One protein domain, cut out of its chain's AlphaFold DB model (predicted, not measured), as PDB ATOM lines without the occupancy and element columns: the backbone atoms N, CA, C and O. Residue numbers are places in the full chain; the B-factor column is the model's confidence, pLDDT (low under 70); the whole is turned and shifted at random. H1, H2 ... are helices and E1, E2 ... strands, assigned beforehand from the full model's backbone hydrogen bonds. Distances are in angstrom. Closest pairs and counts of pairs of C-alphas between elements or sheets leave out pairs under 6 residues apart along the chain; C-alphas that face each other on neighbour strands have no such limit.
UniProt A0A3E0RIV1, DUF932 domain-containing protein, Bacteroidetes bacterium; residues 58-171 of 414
ATOM      1  N   GLU A  58     172.675 162.254 208.202       92.25
ATOM      2  CA  GLU A  58     172.706 161.170 207.230       92.25
ATOM      3  C   GLU A  58     171.680 161.458 206.128       92.25
ATOM      4  O   GLU A  58     170.484 161.201 206.268       92.25
ATOM      5  N   ASP A  59     172.136 162.053 205.026       92.88
ATOM      6  CA  ASP A  59     171.268 162.461 203.924       92.88
ATOM      7  C   ASP A  59     171.412 161.522 202.719       92.88
ATOM      8  O   ASP A  59     172.511 161.224 202.249       92.88
ATOM      9  N   TYR A  60     170.275 161.095 202.168       95.31
ATOM     10  CA  TYR A  60     170.211 160.081 201.119       95.31
ATOM     11  C   TYR A  60     169.403 160.569 199.922       95.31
ATOM     12  O   TYR A  60     168.307 161.097 200.090       95.31
ATOM     13  N   LEU A  61     169.889 160.322 198.702       96.25
ATOM     14  CA  LEU A  61     169.100 160.409 197.470       96.25
ATOM     15  C   LEU A  61     169.010 159.015 196.852       96.25
ATOM     16  O   LEU A  61     169.962 158.547 196.231       96.25
ATOM     17  N   VAL A  62     167.868 158.354 197.029       96.19
ATOM     18  CA  VAL A  62     167.729 156.921 196.734       96.19
ATOM     19  C   VAL A  62     166.504 156.632 195.871       96.19
ATOM     20  O   VAL A  62     165.498 157.353 195.947       96.19
ATOM     21  N   PRO A  63     166.564 155.604 195.008       96.62
ATOM     22  CA  PRO A  63     165.397 155.154 194.272       96.62
ATOM     23  C   PRO A  63     164.353 154.564 195.222       96.62
ATOM     24  O   PRO A  63     164.656 154.010 196.278       96.62
ATOM     25  N   LYS A  64     163.089 154.642 194.806       95.19
ATOM     26  CA  LYS A  64     161.942 154.071 195.522       95.19
ATOM     27  C   LYS A  64     162.152 152.601 195.922       95.19
ATOM     28  O   LYS A  64     161.621 152.186 196.946       95.19
ATOM     29  N   SER A  65     162.865 151.822 195.103       94.50
ATOM     30  CA  SER A  65     163.146 150.396 195.332       94.50
ATOM     31  C   SER A  65     163.914 150.116 196.617       94.50
ATOM     32  O   SER A  65     163.749 149.039 197.186       94.50
ATOM     33  N   ASP A  66     164.711 151.077 197.072       95.44
ATOM     34  CA  ASP A  66     165.643 150.897 198.186       95.44
ATOM     35  C   ASP A  66     164.993 151.283 199.522       95.44
ATOM     36  O   ASP A  66     165.553 151.059 200.590       95.44
ATOM     37  N   ILE A  67     163.780 151.842 199.467       96.81
ATOM     38  CA  ILE A  67     163.016 152.294 200.623       96.81
ATOM     39  C   ILE A  67     162.057 151.186 201.045       96.81
ATOM     40  O   ILE A  67     161.096 150.861 200.338       96.81
ATOM     41  N   GLN A  68     162.274 150.656 202.244       96.50
ATOM     42  CA  GLN A  68     161.356 149.729 202.890       96.50
ATOM     43  C   GLN A  68     160.727 150.381 204.121       96.50
ATOM     44  O   GLN A  68     161.254 151.329 204.693       96.50
ATOM     45  N   PHE A  69     159.559 149.889 204.519       97.88
ATOM     46  CA  PHE A  69     158.868 150.364 205.716       97.88
ATOM     47  C   PHE A  69     158.652 149.199 206.649       97.88
ATOM     48  O   PHE A  69     158.255 148.130 206.174       97.88
ATOM     49  N   ASP A  70     158.810 149.426 207.944       97.38
ATOM     50  CA  ASP A  70     158.577 148.403 208.955       97.38
ATOM     51  C   ASP A  70     158.103 149.004 210.284       97.38
ATOM     52  O   ASP A  70     158.064 150.226 210.453       97.38
ATOM     53  N   VAL A  71     157.709 148.138 211.217       98.06
ATOM     54  CA  VAL A  71     157.468 148.497 212.618       98.06
ATOM     55  C   VAL A  71     158.483 147.765 213.483       98.06
ATOM     56  O   VAL A  71     158.499 146.537 213.512       98.06
ATOM     57  N   GLN A  72     159.295 148.516 214.221       96.69
ATOM     58  CA  GLN A  72     160.291 147.969 215.143       96.69
ATOM     59  C   GLN A  72     160.079 148.507 216.555       96.69
ATOM     60  O   GLN A  72     159.448 149.544 216.749       96.69
ATOM     61  N   PHE A  73     160.594 147.797 217.556       95.69
ATOM     62  CA  PHE A  73     160.583 148.276 218.936       95.69
ATOM     63  C   PHE A  73     161.843 149.093 219.204       95.69
ATOM     64  O   PHE A  73     162.936 148.538 219.291       95.69
ATOM     65  N   ILE A  74     161.678 150.402 219.376       93.06
ATOM     66  CA  ILE A  74     162.752 151.327 219.737       93.06
ATOM     67  C   ILE A  74     162.536 151.731 221.190       93.06
ATOM     68  O   ILE A  74     161.466 152.218 221.553       93.06
ATOM     69  N   ASN A  75     163.525 151.472 222.050       91.62
ATOM     70  CA  ASN A  75     163.440 151.742 223.492       91.62
ATOM     71  C   ASN A  75     162.165 151.166 224.147       91.62
ATOM     72  O   ASN A  75     161.521 151.809 224.974       91.62
ATOM     73  N   GLY A  76     161.769 149.956 223.736       91.06
ATOM     74  CA  GLY A  76     160.582 149.266 224.251       91.06
ATOM     75  C   GLY A  76     159.239 149.778 223.717       91.06
ATOM     76  O   GLY A  76     158.206 149.248 224.115       91.06
ATOM     77  N   LYS A  77     159.225 150.756 222.800       92.94
ATOM     78  CA  LYS A  77     158.005 151.271 222.162       92.94
ATOM     79  C   LYS A  77     157.922 150.853 220.694       92.94
ATOM     80  O   LYS A  77     158.911 151.002 219.973       92.94
ATOM     81  N   PRO A  78     156.762 150.370 220.213       96.44
ATOM     82  CA  PRO A  78     156.586 150.112 218.794       96.44
ATOM     83  C   PRO A  78     156.675 151.432 218.026       96.44
ATOM     84  O   PRO A  78     156.058 152.423 218.404       96.44
ATOM     85  N   SER A  79     157.446 151.446 216.947       96.94
ATOM     86  CA  SER A  79     157.689 152.623 216.119       96.94
ATOM     87  C   SER A  79     157.605 152.240 214.649       96.94
ATOM     88  O   SER A  79     158.293 151.327 214.196       96.94
ATOM     89  N   PHE A  80     156.760 152.940 213.896       98.25
ATOM     90  CA  PHE A  80     156.807 152.914 212.437       98.25
ATOM     91  C   PHE A  80     158.083 153.611 211.960       98.25
ATOM     92  O   PHE A  80     158.393 154.704 212.435       98.25
ATOM     93  N   GLY A  81     158.775 153.027 210.986       97.69
ATOM     94  CA  GLY A  81     159.980 153.621 210.422       97.69
ATOM     95  C   GLY A  81     160.260 153.214 208.984       97.69
ATOM     96  O   GLY A  81     159.546 152.414 208.368       97.69
ATOM     97  N   VAL A  82     161.304 153.834 208.450       97.94
ATOM     98  CA  VAL A  82     161.839 153.613 207.113       97.94
ATOM     99  C   VAL A  82     163.152 152.861 207.244       97.94
ATOM    100  O   VAL A  82     164.098 153.380 207.830       97.94
ATOM    101  N   SER A  83     163.212 151.659 206.683       96.12
ATOM    102  CA  SER A  83     164.464 150.924 206.543       96.12
ATOM    103  C   SER A  83     165.137 151.342 205.242       96.12
ATOM    104  O   SER A  83     164.526 151.261 204.168       96.12
ATOM    105  N   LEU A  84     166.380 151.796 205.350       92.62
ATOM    106  CA  LEU A  84     167.214 152.196 204.224       92.62
ATOM    107  C   LEU A  84     168.643 151.727 204.483       92.62
ATOM    108  O   LEU A  84     169.205 152.036 205.533       92.62
ATOM    109  N   ASN A  85     169.236 151.017 203.522       84.88
ATOM    110  CA  ASN A  85     170.503 150.307 203.722       84.88
ATOM    111  C   ASN A  85     170.415 149.413 204.979       84.88
ATOM    112  O   ASN A  85     169.457 148.651 205.109       84.88
ATOM    113  N   ASP A  86     171.367 149.548 205.904       83.62
ATOM    114  CA  ASP A  86     171.392 148.840 207.191       83.62
ATOM    115  C   ASP A  86     170.739 149.642 208.342       83.62
ATOM    116  O   ASP A  86     170.745 149.198 209.490       83.62
ATOM    117  N   GLY A  87     170.174 150.823 208.055       92.19
ATOM    118  CA  GLY A  87     169.570 151.722 209.041       92.19
ATOM    119  C   GLY A  87     168.046 151.590 209.150       92.19
ATOM    120  O   GLY A  87     167.358 151.227 208.191       92.19
ATOM    121  N   PHE A  88     167.504 151.940 210.321       96.62
ATOM    122  CA  PHE A  88     166.066 152.085 210.565       96.62
ATOM    123  C   PHE A  88     165.772 153.474 211.124       96.62
ATOM    124  O   PHE A  88     166.212 153.809 212.222       96.62
ATOM    125  N   TYR A  89     165.000 154.264 210.377       98.00
ATOM    126  CA  TYR A  89     164.749 155.659 210.707       98.00
ATOM    127  C   TYR A  89     163.290 155.928 211.071       98.00
ATOM    128  O   TYR A  89     162.375 155.691 210.276       98.00
ATOM    129  N   VAL A  90     163.059 156.489 212.255       97.62
ATOM    130  CA  VAL A  90     161.732 156.880 212.736       97.62
ATOM    131  C   VAL A  90     161.410 158.297 212.238       97.62
ATOM    132  O   VAL A  90     162.102 159.250 212.602       97.62
ATOM    133  N   PRO A  91     160.362 158.496 211.416       97.38
ATOM    134  CA  PRO A  91     159.970 159.826 210.971       97.38
ATOM    135  C   PRO A  91     159.530 160.711 212.131       97.38
ATOM    136  O   PRO A  91     158.696 160.317 212.947       97.38
ATOM    137  N   THR A  92     159.976 161.962 212.103       95.88
ATOM    138  CA  THR A  92     159.294 163.067 212.783       95.88
ATOM    139  C   THR A  92     157.893 163.281 212.199       95.88
ATOM    140  O   THR A  92     157.598 162.880 211.070       95.88
ATOM    141  N   ASP A  93     157.027 164.000 212.915       94.88
ATOM    142  CA  ASP A  93     155.699 164.391 212.417       94.88
ATOM    143  C   ASP A  93     155.754 165.118 211.064       94.88
ATOM    144  O   ASP A  93     154.871 164.950 210.214       94.88
ATOM    145  N   HIS A  94     156.800 165.921 210.855       94.88
ATOM    146  CA  HIS A  94     157.037 166.635 209.605       94.88
ATOM    147  C   HIS A  94     157.390 165.667 208.472       94.88
ATOM    148  O   HIS A  94     156.715 165.663 207.441       94.88
ATOM    149  N   ALA A  95     158.371 164.786 208.687       97.00
ATOM    150  CA  ALA A  95     158.762 163.778 207.705       97.00
ATOM    151  C   ALA A  95     157.609 162.819 207.368       97.00
ATOM    152  O   ALA A  95     157.356 162.545 206.195       97.00
ATOM    153  N   LEU A  96     156.849 162.370 208.374       97.38
ATOM    154  CA  LEU A  96     155.674 161.514 208.188       97.38
ATOM    155  C   LEU A  96     154.592 162.224 207.370       97.38
ATOM    156  O   LEU A  96     154.003 161.637 206.463       97.38
ATOM    157  N   THR A  97     154.355 163.509 207.645       96.81
ATOM    158  CA  THR A  97     153.419 164.327 206.864       96.81
ATOM    159  C   THR A  97     153.854 164.413 205.404       96.81
ATOM    160  O   THR A  97     153.019 164.243 204.514       96.81
ATOM    161  N   GLN A  98     155.143 164.633 205.134       96.94
ATOM    162  CA  GLN A  98     155.673 164.683 203.770       96.94
ATOM    163  C   GLN A  98     155.580 163.326 203.060       96.94
ATOM    164  O   GLN A  98     155.142 163.273 201.908       96.94
ATOM    165  N   LEU A  99     155.926 162.240 203.755       97.19
ATOM    166  CA  LEU A  99     155.815 160.870 203.262       97.19
ATOM    167  C   LEU A  99     154.376 160.562 202.845       97.19
ATOM    168  O   LEU A  99     154.134 160.255 201.679       97.19
ATOM    169  N   VAL A 100     153.413 160.753 203.751       96.88
ATOM    170  CA  VAL A 100     151.983 160.517 203.490       96.88
ATOM    171  C   VAL A 100     151.451 161.464 202.417       96.88
ATOM    172  O   VAL A 100     150.675 161.054 201.559       96.88
ATOM    173  N   SER A 101     151.885 162.726 202.406       95.50
ATOM    174  CA  SER A 101     151.535 163.679 201.351       95.50
ATOM    175  C   SER A 101     151.891 163.132 199.970       95.50
ATOM    176  O   SER A 101     151.060 163.160 199.060       95.50
ATOM    177  N   LYS A 102     153.113 162.614 199.814       94.12
ATOM    178  CA  LYS A 102     153.603 162.085 198.537       94.12
ATOM    179  C   LYS A 102     152.977 160.735 198.206       94.12
ATOM    180  O   LYS A 102     152.489 160.559 197.095       94.12
ATOM    181  N   SER A 103     152.934 159.805 199.157       94.62
ATOM    182  CA  SER A 103     152.430 158.447 198.931       94.62
ATOM    183  C   SER A 103     150.907 158.378 198.798       94.62
ATOM    184  O   SER A 103     150.388 157.513 198.099       94.62
ATOM    185  N   CYS A 104     150.179 159.278 199.462       94.44
ATOM    186  CA  CYS A 104     148.721 159.242 199.589       94.44
ATOM    187  C   CYS A 104     148.037 160.512 199.051       94.44
ATOM    188  O   CYS A 104     146.903 160.798 199.427       94.44
ATOM    189  N   GLN A 105     148.698 161.283 198.178       91.06
ATOM    190  CA  GLN A 105     148.130 162.470 197.513       91.06
ATOM    191  C   GLN A 105     147.532 163.498 198.494       91.06
ATOM    192  O   GLN A 105     146.400 163.961 198.329       91.06
ATOM    193  N   ASN A 106     148.280 163.838 199.547       89.75
ATOM    194  CA  ASN A 106     147.852 164.741 200.626       89.75
ATOM    195  C   ASN A 106     146.628 164.270 201.436       89.75
ATOM    196  O   ASN A 106     146.063 165.050 202.205       89.75
ATOM    197  N   LYS A 107     146.187 163.013 201.301       91.38
ATOM    198  CA  LYS A 107     145.035 162.491 202.047       91.38
ATOM    199  C   LYS A 107     145.472 161.860 203.364       91.38
ATOM    200  O   LYS A 107     146.373 161.029 203.398       91.38
ATOM    201  N   GLY A 108     144.785 162.232 204.444       90.50
ATOM    202  CA  GLY A 108     144.907 161.566 205.742       90.50
ATOM    203  C   GLY A 108     146.162 161.901 206.553       90.50
ATOM    204  O   GLY A 108     146.387 161.248 207.565       90.50
ATOM    205  N   THR A 109     146.952 162.913 206.176       94.19
ATOM    206  CA  THR A 109     148.197 163.295 206.880       94.19
ATOM    207  C   THR A 109     147.987 163.531 208.379       94.19
ATOM    208  O   THR A 109     148.715 162.977 209.197       94.19
ATOM    209  N   GLY A 110     146.946 164.282 208.751       93.69
ATOM    210  CA  GLY A 110     146.617 164.549 210.154       93.69
ATOM    211  C   GLY A 110     146.194 163.302 210.934       93.69
ATOM    212  O   GLY A 110     146.595 163.147 212.085       93.69
ATOM    213  N   PHE A 111     145.437 162.396 210.301       95.19
ATOM    214  CA  PHE A 111     145.043 161.128 210.918       95.19
ATOM    215  C   PHE A 111     146.265 160.240 211.154       95.19
ATOM    216  O   PHE A 111     146.488 159.822 212.284       95.19
ATOM    217  N   VAL A 112     147.101 160.033 210.131       96.19
ATOM    218  CA  VAL A 112     148.313 159.207 210.239       96.19
ATOM    219  C   VAL A 112     149.258 159.743 211.315       96.19
ATOM    220  O   VAL A 112     149.716 158.975 212.153       96.19
ATOM    221  N   ARG A 113     149.481 161.062 211.362       94.75
ATOM    222  CA  ARG A 113     150.270 161.698 212.428       94.75
ATOM    223  C   ARG A 113     149.686 161.431 213.816       94.75
ATOM    224  O   ARG A 113     150.424 161.129 214.742       94.75
ATOM    225  N   SER A 114     148.360 161.500 213.962       93.62
ATOM    226  CA  SER A 114     147.698 161.293 215.257       93.62
ATOM    227  C   SER A 114     147.835 159.875 215.821       93.62
ATOM    228  O   SER A 114     147.580 159.693 217.008       93.62
ATOM    229  N   LEU A 115     148.208 158.893 214.992       95.50
ATOM    230  CA  LEU A 115     148.448 157.509 215.409       95.50
ATOM    231  C   LEU A 115     149.855 157.298 215.989       95.50
ATOM    232  O   LEU A 115     150.088 156.266 216.600       95.50
ATOM    233  N   ARG A 116     150.790 158.240 215.789       93.12
ATOM    234  CA  ARG A 116     152.208 158.088 216.159       93.12
ATOM    235  C   ARG A 116     152.461 158.243 217.658       93.12
ATOM    236  O   ARG A 116     153.258 157.502 218.211       93.12
ATOM    237  N   GLU A 117     151.792 159.204 218.286       90.25
ATOM    238  CA  GLU A 117     152.031 159.595 219.679       90.25
ATOM    239  C   GLU A 117     150.750 159.506 220.511       90.25
ATOM    240  O   GLU A 117     149.630 159.657 219.997       90.25
ATOM    241  N   ASN A 118     150.928 159.296 221.816       91.94
ATOM    242  CA  ASN A 118     149.837 159.257 222.783       91.94
ATOM    243  C   ASN A 118     149.041 160.563 222.772       91.94
ATOM    244  O   ASN A 118     149.581 161.661 222.633       91.94
ATOM    245  N   VAL A 119     147.728 160.441 222.952       90.19
ATOM    246  CA  VAL A 119     146.850 161.602 223.106       90.19
ATOM    247  C   VAL A 119     146.688 161.873 224.588       90.19
ATOM    248  O   VAL A 119     146.239 160.995 225.320       90.19
ATOM    249  N   PHE A 120     146.992 163.092 225.016       89.88
ATOM    250  CA  PHE A 120     146.853 163.527 226.403       89.88
ATOM    251  C   PHE A 120     145.578 164.356 226.594       89.88
ATOM    252  O   PHE A 120     145.064 164.971 225.654       89.88
ATOM    253  N   ASN A 121     145.017 164.333 227.802       89.31
ATOM    254  CA  ASN A 121     143.925 165.220 228.192       89.31
ATOM    255  C   ASN A 121     144.466 166.565 228.727       89.31
ATOM    256  O   ASN A 121     145.669 166.776 228.806       89.31
ATOM    257  N   ASN A 122     143.577 167.480 229.130       86.38
ATOM    258  CA  ASN A 122     143.967 168.807 229.641       86.38
ATOM    259  C   ASN A 122     144.723 168.781 230.991       86.38
ATOM    260  O   ASN A 122     145.041 169.842 231.518       86.38
ATOM    261  N   LYS A 123     144.925 167.602 231.585       89.75
ATOM    262  CA  LYS A 123     145.679 167.376 232.825       89.75
ATOM    263  C   LYS A 123     146.979 166.599 232.568       89.75
ATOM    264  O   LYS A 123     147.540 166.057 233.512       89.75
ATOM    265  N   ASP A 124     147.402 166.493 231.307       86.31
ATOM    266  CA  ASP A 124     148.561 165.707 230.864       86.31
ATOM    267  C   ASP A 124     148.474 164.204 231.190       86.31
ATOM    268  O   ASP A 124     149.475 163.492 231.225       86.31
ATOM    269  N   GLU A 125     147.260 163.675 231.375       91.88
ATOM    270  CA  GLU A 125     147.034 162.236 231.534       91.88
ATOM    271  C   GLU A 125     146.800 161.592 230.159       91.88
ATOM    272  O   GLU A 125     146.105 162.157 229.305       91.88
ATOM    273  N   VAL A 126     147.338 160.386 229.943       92.44
ATOM    274  CA  VAL A 126     147.144 159.633 228.694       92.44
ATOM    275  C   VAL A 126     145.661 159.292 228.524       92.44
ATOM    276  O   VAL A 126     145.082 158.520 229.283       92.44
ATOM    277  N   LYS A 127     145.042 159.874 227.498       93.81
ATOM    278  CA  LYS A 127     143.666 159.606 227.066       93.81
ATOM    279  C   LYS A 127     143.602 158.447 226.075       93.81
ATOM    280  O   LYS A 127     142.640 157.685 226.094       93.81
ATOM    281  N   VAL A 128     144.581 158.366 225.177       92.69
ATOM    282  CA  VAL A 128     144.729 157.275 224.206       92.69
ATOM    283  C   VAL A 128     146.195 156.884 224.181       92.69
ATOM    284  O   VAL A 128     147.037 157.703 223.807       92.69
ATOM    285  N   ASP A 129     146.470 155.656 224.603       93.56
ATOM    286  CA  ASP A 129     147.784 155.035 224.494       93.56
ATOM    287  C   ASP A 129     147.930 154.435 223.093       93.56
ATOM    288  O   ASP A 129     147.012 153.757 222.626       93.56
ATOM    289  N   ARG A 130     149.027 154.751 222.404       94.31
ATOM    290  CA  ARG A 130     149.319 154.245 221.062       94.31
ATOM    291  C   ARG A 130     150.135 152.979 221.148       94.31
ATOM    292  O   ARG A 130     151.105 152.904 221.899       94.31
ATOM    293  N   ASP A 131     149.766 152.005 220.333       95.25
ATOM    294  CA  ASP A 131     150.337 150.671 220.411       95.25
ATOM    295  C   ASP A 131     150.885 150.161 219.068       95.25
ATOM    296  O   ASP A 131     151.025 150.868 218.063       95.25
ATOM    297  N   PHE A 132     151.245 148.879 219.057       97.12
ATOM    298  CA  PHE A 132     151.763 148.206 217.873       97.12
ATOM    299  C   PHE A 132     150.744 148.172 216.722       97.12
ATOM    300  O   PHE A 132     151.129 148.216 215.547       97.12
ATOM    301  N   GLN A 133     149.445 148.110 217.024       97.62
ATOM    302  CA  GLN A 133     148.387 148.116 216.022       97.62
ATOM    303  C   GLN A 133     148.250 149.497 215.373       97.62
ATOM    304  O   GLN A 133     148.065 149.569 214.152       97.62
ATOM    305  N   ASP A 134     148.415 150.587 216.128       97.88
ATOM    306  CA  ASP A 134     148.503 151.938 215.562       97.88
ATOM    307  C   ASP A 134     149.688 152.050 214.584       97.88
ATOM    308  O   ASP A 134     149.507 152.463 213.434       97.88
ATOM    309  N   MET A 135     150.883 151.587 214.976       98.12
ATOM    310  CA  MET A 135     152.068 151.601 214.101       98.12
ATOM    311  C   MET A 135     151.878 150.743 212.845       98.12
ATOM    312  O   MET A 135     152.218 151.155 211.733       98.12
ATOM    313  N   THR A 136     151.263 149.568 212.990       98.19
ATOM    314  CA  THR A 136     150.940 148.675 211.865       98.19
ATOM    315  C   THR A 136     149.884 149.288 210.938       98.19
ATOM    316  O   THR A 136     149.890 149.062 209.722       98.19
ATOM    317  N   THR A 137     148.992 150.116 211.481       98.25
ATOM    318  CA  THR A 137     148.018 150.880 210.696       98.25
ATOM    319  C   THR A 137     148.716 151.951 209.863       98.25
ATOM    320  O   THR A 137     148.457 152.040 208.658       98.25
ATOM    321  N   ILE A 138     149.661 152.702 210.448       98.12
ATOM    322  CA  ILE A 138     150.518 153.642 209.702       98.12
ATOM    323  C   ILE A 138     151.248 152.900 208.577       98.12
ATOM    324  O   ILE A 138     151.154 153.301 207.413       98.12
ATOM    325  N   LEU A 139     151.899 151.778 208.903       98.31
ATOM    326  CA  LEU A 139     152.618 150.934 207.948       98.31
ATOM    327  C   LEU A 139     151.738 150.525 206.764       98.31
ATOM    328  O   LEU A 139     152.141 150.652 205.607       98.31
ATOM    329  N   SER A 140     150.518 150.068 207.041       98.12
ATOM    330  CA  SER A 140     149.566 149.621 206.022       98.12
ATOM    331  C   SER A 140     149.128 150.761 205.101       98.12
ATOM    332  O   SER A 140     149.084 150.593 203.878       98.12
ATOM    333  N   ILE A 141     148.847 151.939 205.668       97.44
ATOM    334  CA  ILE A 141     148.483 153.140 204.905       97.44
ATOM    335  C   ILE A 141     149.640 153.551 203.992       97.44
ATOM    336  O   ILE A 141     149.440 153.704 202.782       97.44
ATOM    337  N   VAL A 142     150.844 153.685 204.555       97.25
ATOM    338  CA  VAL A 142     152.030 154.128 203.817       97.25
ATOM    339  C   VAL A 142     152.392 153.126 202.729       97.25
ATOM    340  O   VAL A 142     152.484 153.531 201.575       97.25
ATOM    341  N   ARG A 143     152.503 151.822 203.025       97.06
ATOM    342  CA  ARG A 143     152.808 150.790 202.012       97.06
ATOM    343  C   ARG A 143     151.797 150.810 200.863       97.06
ATOM    344  O   ARG A 143     152.176 150.742 199.692       97.06
ATOM    345  N   ASN A 144     150.507 150.947 201.175       96.69
ATOM    346  CA  ASN A 144     149.458 150.991 200.160       96.69
ATOM    347  C   ASN A 144     149.511 152.261 199.296       96.69
ATOM    348  O   ASN A 144     149.213 152.194 198.103       96.69
ATOM    349  N   GLY A 145     149.862 153.415 199.864       95.81
ATOM    350  CA  GLY A 145     150.103 154.632 199.089       95.81
ATOM    351  C   GLY A 145     151.372 154.520 198.246       95.81
ATOM    352  O   GLY A 145     151.348 154.660 197.025       95.81
ATOM    353  N   PHE A 146     152.475 154.160 198.894       96.25
ATOM    354  CA  PHE A 146     153.817 154.164 198.328       96.25
ATOM    355  C   PHE A 146     153.962 153.206 197.148       96.25
ATOM    356  O   PHE A 146     154.549 153.570 196.129       96.25
ATOM    357  N   ARG A 147     153.345 152.014 197.205       95.62
ATOM    358  CA  ARG A 147     153.368 151.062 196.080       95.62
ATOM    359  C   ARG A 147     152.827 151.657 194.774       95.62
ATOM    360  O   ARG A 147     153.260 151.220 193.715       95.62
ATOM    361  N   ARG A 148     151.933 152.655 194.842       94.75
ATOM    362  CA  ARG A 148     151.313 153.310 193.675       94.75
ATOM    363  C   ARG A 148     152.164 154.421 193.060       94.75
ATOM    364  O   ARG A 148     151.810 154.910 191.992       94.75
ATOM    365  N   LEU A 149     153.244 154.839 193.718       94.62
ATOM    366  CA  LEU A 149     154.161 155.831 193.156       94.62
ATOM    367  C   LEU A 149     154.903 155.248 191.937       94.62
ATOM    368  O   LEU A 149     155.144 154.034 191.927       94.62
ATOM    369  N   PRO A 150     155.303 156.073 190.951       94.31
ATOM    370  CA  PRO A 150     156.095 155.618 189.808       94.31
ATOM    371  C   PRO A 150     157.356 154.870 190.251       94.31
ATOM    372  O   PRO A 150     158.000 155.250 191.230       94.31
ATOM    373  N   THR A 151     157.687 153.774 189.571       90.56
ATOM    374  CA  THR A 151     158.784 152.867 189.954       90.56
ATOM    375  C   THR A 151     160.168 153.498 189.842       90.56
ATOM    376  O   THR A 151     161.064 153.116 190.579       90.56
ATOM    377  N   ASP A 152     160.316 154.470 188.951       93.75
ATOM    378  CA  ASP A 152     161.524 155.246 188.676       93.75
ATOM    379  C   ASP A 152     161.701 156.460 189.603       93.75
ATOM    380  O   ASP A 152     162.705 157.164 189.509       93.75
ATOM    381  N   SER A 153     160.756 156.703 190.520       95.19
ATOM    382  CA  SER A 153     160.835 157.833 191.452       95.19
ATOM    383  C   SER A 153     162.065 157.727 192.356       95.19
ATOM    384  O   SER A 153     162.327 156.670 192.934       95.19
ATOM    385  N   LYS A 154     162.744 158.855 192.572       96.69
ATOM    386  CA  LYS A 154     163.765 159.015 193.613       96.69
ATOM    387  C   LYS A 154     163.298 159.968 194.705       96.69
ATOM    388  O   LYS A 154     162.548 160.922 194.460       96.69
ATOM    389  N   PHE A 155     163.766 159.714 195.919       97.06
ATOM    390  CA  PHE A 155     163.437 160.507 197.095       97.06
ATOM    391  C   PHE A 155     164.703 160.943 197.816       97.06
ATOM    392  O   PHE A 155     165.669 160.187 197.904       97.06
ATOM    393  N   LYS A 156     164.665 162.174 198.329       96.50
ATOM    394  CA  LYS A 156     165.681 162.704 199.230       96.50
ATOM    395  C   LYS A 156     165.204 162.501 200.665       96.50
ATOM    396  O   LYS A 156     164.194 163.084 201.062       96.50
ATOM    397  N   LEU A 157     165.880 161.643 201.415       96.56
ATOM    398  CA  LEU A 157     165.610 161.390 202.827       96.56
ATOM    399  C   LEU A 157     166.662 162.133 203.638       96.56
ATOM    400  O   LEU A 157     167.838 162.120 203.288       96.56
ATOM    401  N   ARG A 158     166.209 162.823 204.681       95.00
ATOM    402  CA  ARG A 158     167.074 163.577 205.588       95.00
ATOM    403  C   ARG A 158     167.015 162.909 206.941       95.00
ATOM    404  O   ARG A 158     165.934 162.922 207.541       95.00
ATOM    405  N   CYS A 159     168.116 162.354 207.411       95.00
ATOM    406  CA  CYS A 159     168.159 161.611 208.661       95.00
ATOM    407  C   CYS A 159     169.246 162.141 209.603       95.00
ATOM    408  O   CYS A 159     170.045 163.001 209.224       95.00
ATOM    409  N   TYR A 160     169.216 161.656 210.839       93.06
ATOM    410  CA  TYR A 160     170.316 161.723 211.791       93.06
ATOM    411  C   TYR A 160     170.835 160.316 212.103       93.06
ATOM    412  O   TYR A 160     170.090 159.338 211.982       93.06
ATOM    413  N   ASP A 161     172.090 160.247 212.540       91.88
ATOM    414  CA  ASP A 161     172.785 159.034 212.993       91.88
ATOM    415  C   ASP A 161     172.143 158.370 214.232       91.88
ATOM    416  O   ASP A 161     172.403 157.203 214.529       91.88
ATOM    417  N   ASP A 162     171.244 159.075 214.921       92.69
ATOM    418  CA  ASP A 162     170.428 158.563 216.026       92.69
ATOM    419  C   ASP A 162     169.188 157.758 215.578       92.69
ATOM    420  O   ASP A 162     168.420 157.271 216.413       92.69
ATOM    421  N   GLY A 163     168.974 157.614 214.265       94.56
ATOM    422  CA  GLY A 163     167.805 156.941 213.698       94.56
ATOM    423  C   GLY A 163     166.585 157.852 213.523       94.56
ATOM    424  O   GLY A 163     165.482 157.366 213.273       94.56
ATOM    425  N   THR A 164     166.718 159.173 213.617       95.31
ATOM    426  CA  THR A 164     165.628 160.112 213.321       95.31
ATOM    427  C   THR A 164     165.545 160.409 211.823       95.31
ATOM    428  O   THR A 164     166.524 160.826 211.217       95.31
ATOM    429  N   MET A 165     164.358 160.309 211.209       96.94
ATOM    430  CA  MET A 165     164.099 160.864 209.868       96.94
ATOM    431  C   MET A 165     163.406 162.232 209.971       96.94
ATOM    432  O   MET A 165     162.249 162.361 210.384       96.94
ATOM    433  N   ARG A 166     164.111 163.273 209.536       95.12
ATOM    434  CA  ARG A 166     163.729 164.691 209.625       95.12
ATOM    435  C   ARG A 166     162.913 165.157 208.426       95.12
ATOM    436  O   ARG A 166     162.030 166.003 208.578       95.12
ATOM    437  N   ALA A 167     163.142 164.569 207.249       97.00
ATOM    438  CA  ALA A 167     162.405 164.903 206.030       97.00
ATOM    439  C   ALA A 167     162.262 163.731 205.053       97.00
ATOM    440  O   ALA A 167     163.147 162.886 204.936       97.00
ATOM    441  N   PHE A 168     161.172 163.759 204.283       97.31
ATOM    442  CA  PHE A 168     160.918 162.873 203.150       97.31
ATOM    443  C   PHE A 168     160.561 163.705 201.908       97.31
ATOM    444  O   PHE A 168     159.421 164.135 201.700       97.31
ATOM    445  N   LEU A 169     161.548 163.974 201.064       96.38
ATOM    446  CA  LEU A 169     161.490 164.960 199.988       96.38
ATOM    447  C   LEU A 169     161.543 164.280 198.614       96.38
ATOM    448  O   LEU A 169     161.967 163.139 198.471       96.38
ATOM    449  N   SER A 170     161.062 164.967 197.578       93.81
ATOM    450  CA  SER A 170     161.258 164.503 196.196       93.81
ATOM    451  C   SER A 170     162.676 164.821 195.733       93.81
ATOM    452  O   SER A 170     163.245 165.796 196.211       93.81
ATOM    453  N   GLU A 171     163.181 164.107 194.727       94.31
ATOM    454  CA  GLU A 171     164.464 164.426 194.070       94.31
ATOM    455  C   GLU A 171     164.569 165.878 193.574       94.31
ATOM    456  O   GLU A 171     165.648 166.444 193.539       94.31
TER     457      GLU A 171
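This is residues 58 to 171 of the 414 residues of the protein "DUF932 domain-containing protein" of Bacteroidetes bacterium (UniProt A0A3E0RIV1). One strongly twisted, curled sheet of six strands has helices H1 and H3 over the same face, H1 beside E7 and H3 over E2 and E3, while H2 packs on H1. From this body a thin arm with E5 near its tip, at residues 119 to 128, reaches out at one end of the longest axis. The printed part has 114 residues, with three named helices and seven named strands in the order E1 E2 E3 E4 H1 H2 E5 H3 E6 E7, and its class is mixed, helices and strands. The mixed sheet runs E1 E6 E7 E4 E3 E2. The whole is compact, with a radius of gyration of the C-alphas of 14.0 A, yet elongated in outline, 47 by 30 by 20 A.

E1, residues 58 to 63, begins at C-alpha 58 (172.706, 161.170, 207.230) and is 16.0 A long. E2, residues 68 to 74, spans 17.0 A; E3, residues 77 to 84, spans 20.2 A and bends by 59 degrees at residue 80; E4 is residues 87 to 91. H1, residues 93 to 103, is 15.1 A long, and H2 is residues 109 to 114. E5 is residues 126 to 128. H3, residues 132 to 146, runs 20.5 A from C-alpha 132 (151.763, 148.206, 217.873). E6, residues 154 to 160, spans 19.5 A, and E7, residues 164 to 170, spans 18.2 A to C-alpha 170 (161.258, 164.503, 196.196).

Edge strand E1 is antiparallel to E6, with N 60 and O 157 2.9 A apart, within hydrogen-bond range. E6 and E7 form a hairpin, N 156 to O 169 at 2.9 A. E7 is parallel to E4, with N 165 and O 90 at 2.9 A. E2, E3 and E4 form a meander, each strand the antiparallel neighbour of the one before, with N 72 to O 79 at 3.0 A and N 89 to O 82 at 2.8 A. H3 makes two layers with the sheet, a helix on one face, 8.9 A high over E3 and E2; its closest C-alphas to E3 are Met 135 and Phe 80, 5.2 A. H1 is on the same face, 6.5 A high; its closest C-alphas to E7 are Ala 95 and Ala 167, 4.2 A. Residues 142 to 146 of H3 touch H1 at a steep tilt of 41 degrees, closest at C-alphas Gly 145 and Ser 103, 4.5 A. H1 and H2 form a helical hairpin, C-alphas Thr 97 and Thr 109 closest at 5.3 A. In H1, H2 and H3 every O i to N i+4 pair is within hydrogen-bond range.

The C-alphas farthest apart are those of Lys 123 and Asp 152, 48.4 A. The link from H2 to E5, 11 residues, is long; its residues 119 to 120 pair antiparallel with E5. The printed part has no cut, and no printed residue is under 70; its mean pLDDT is 94.7.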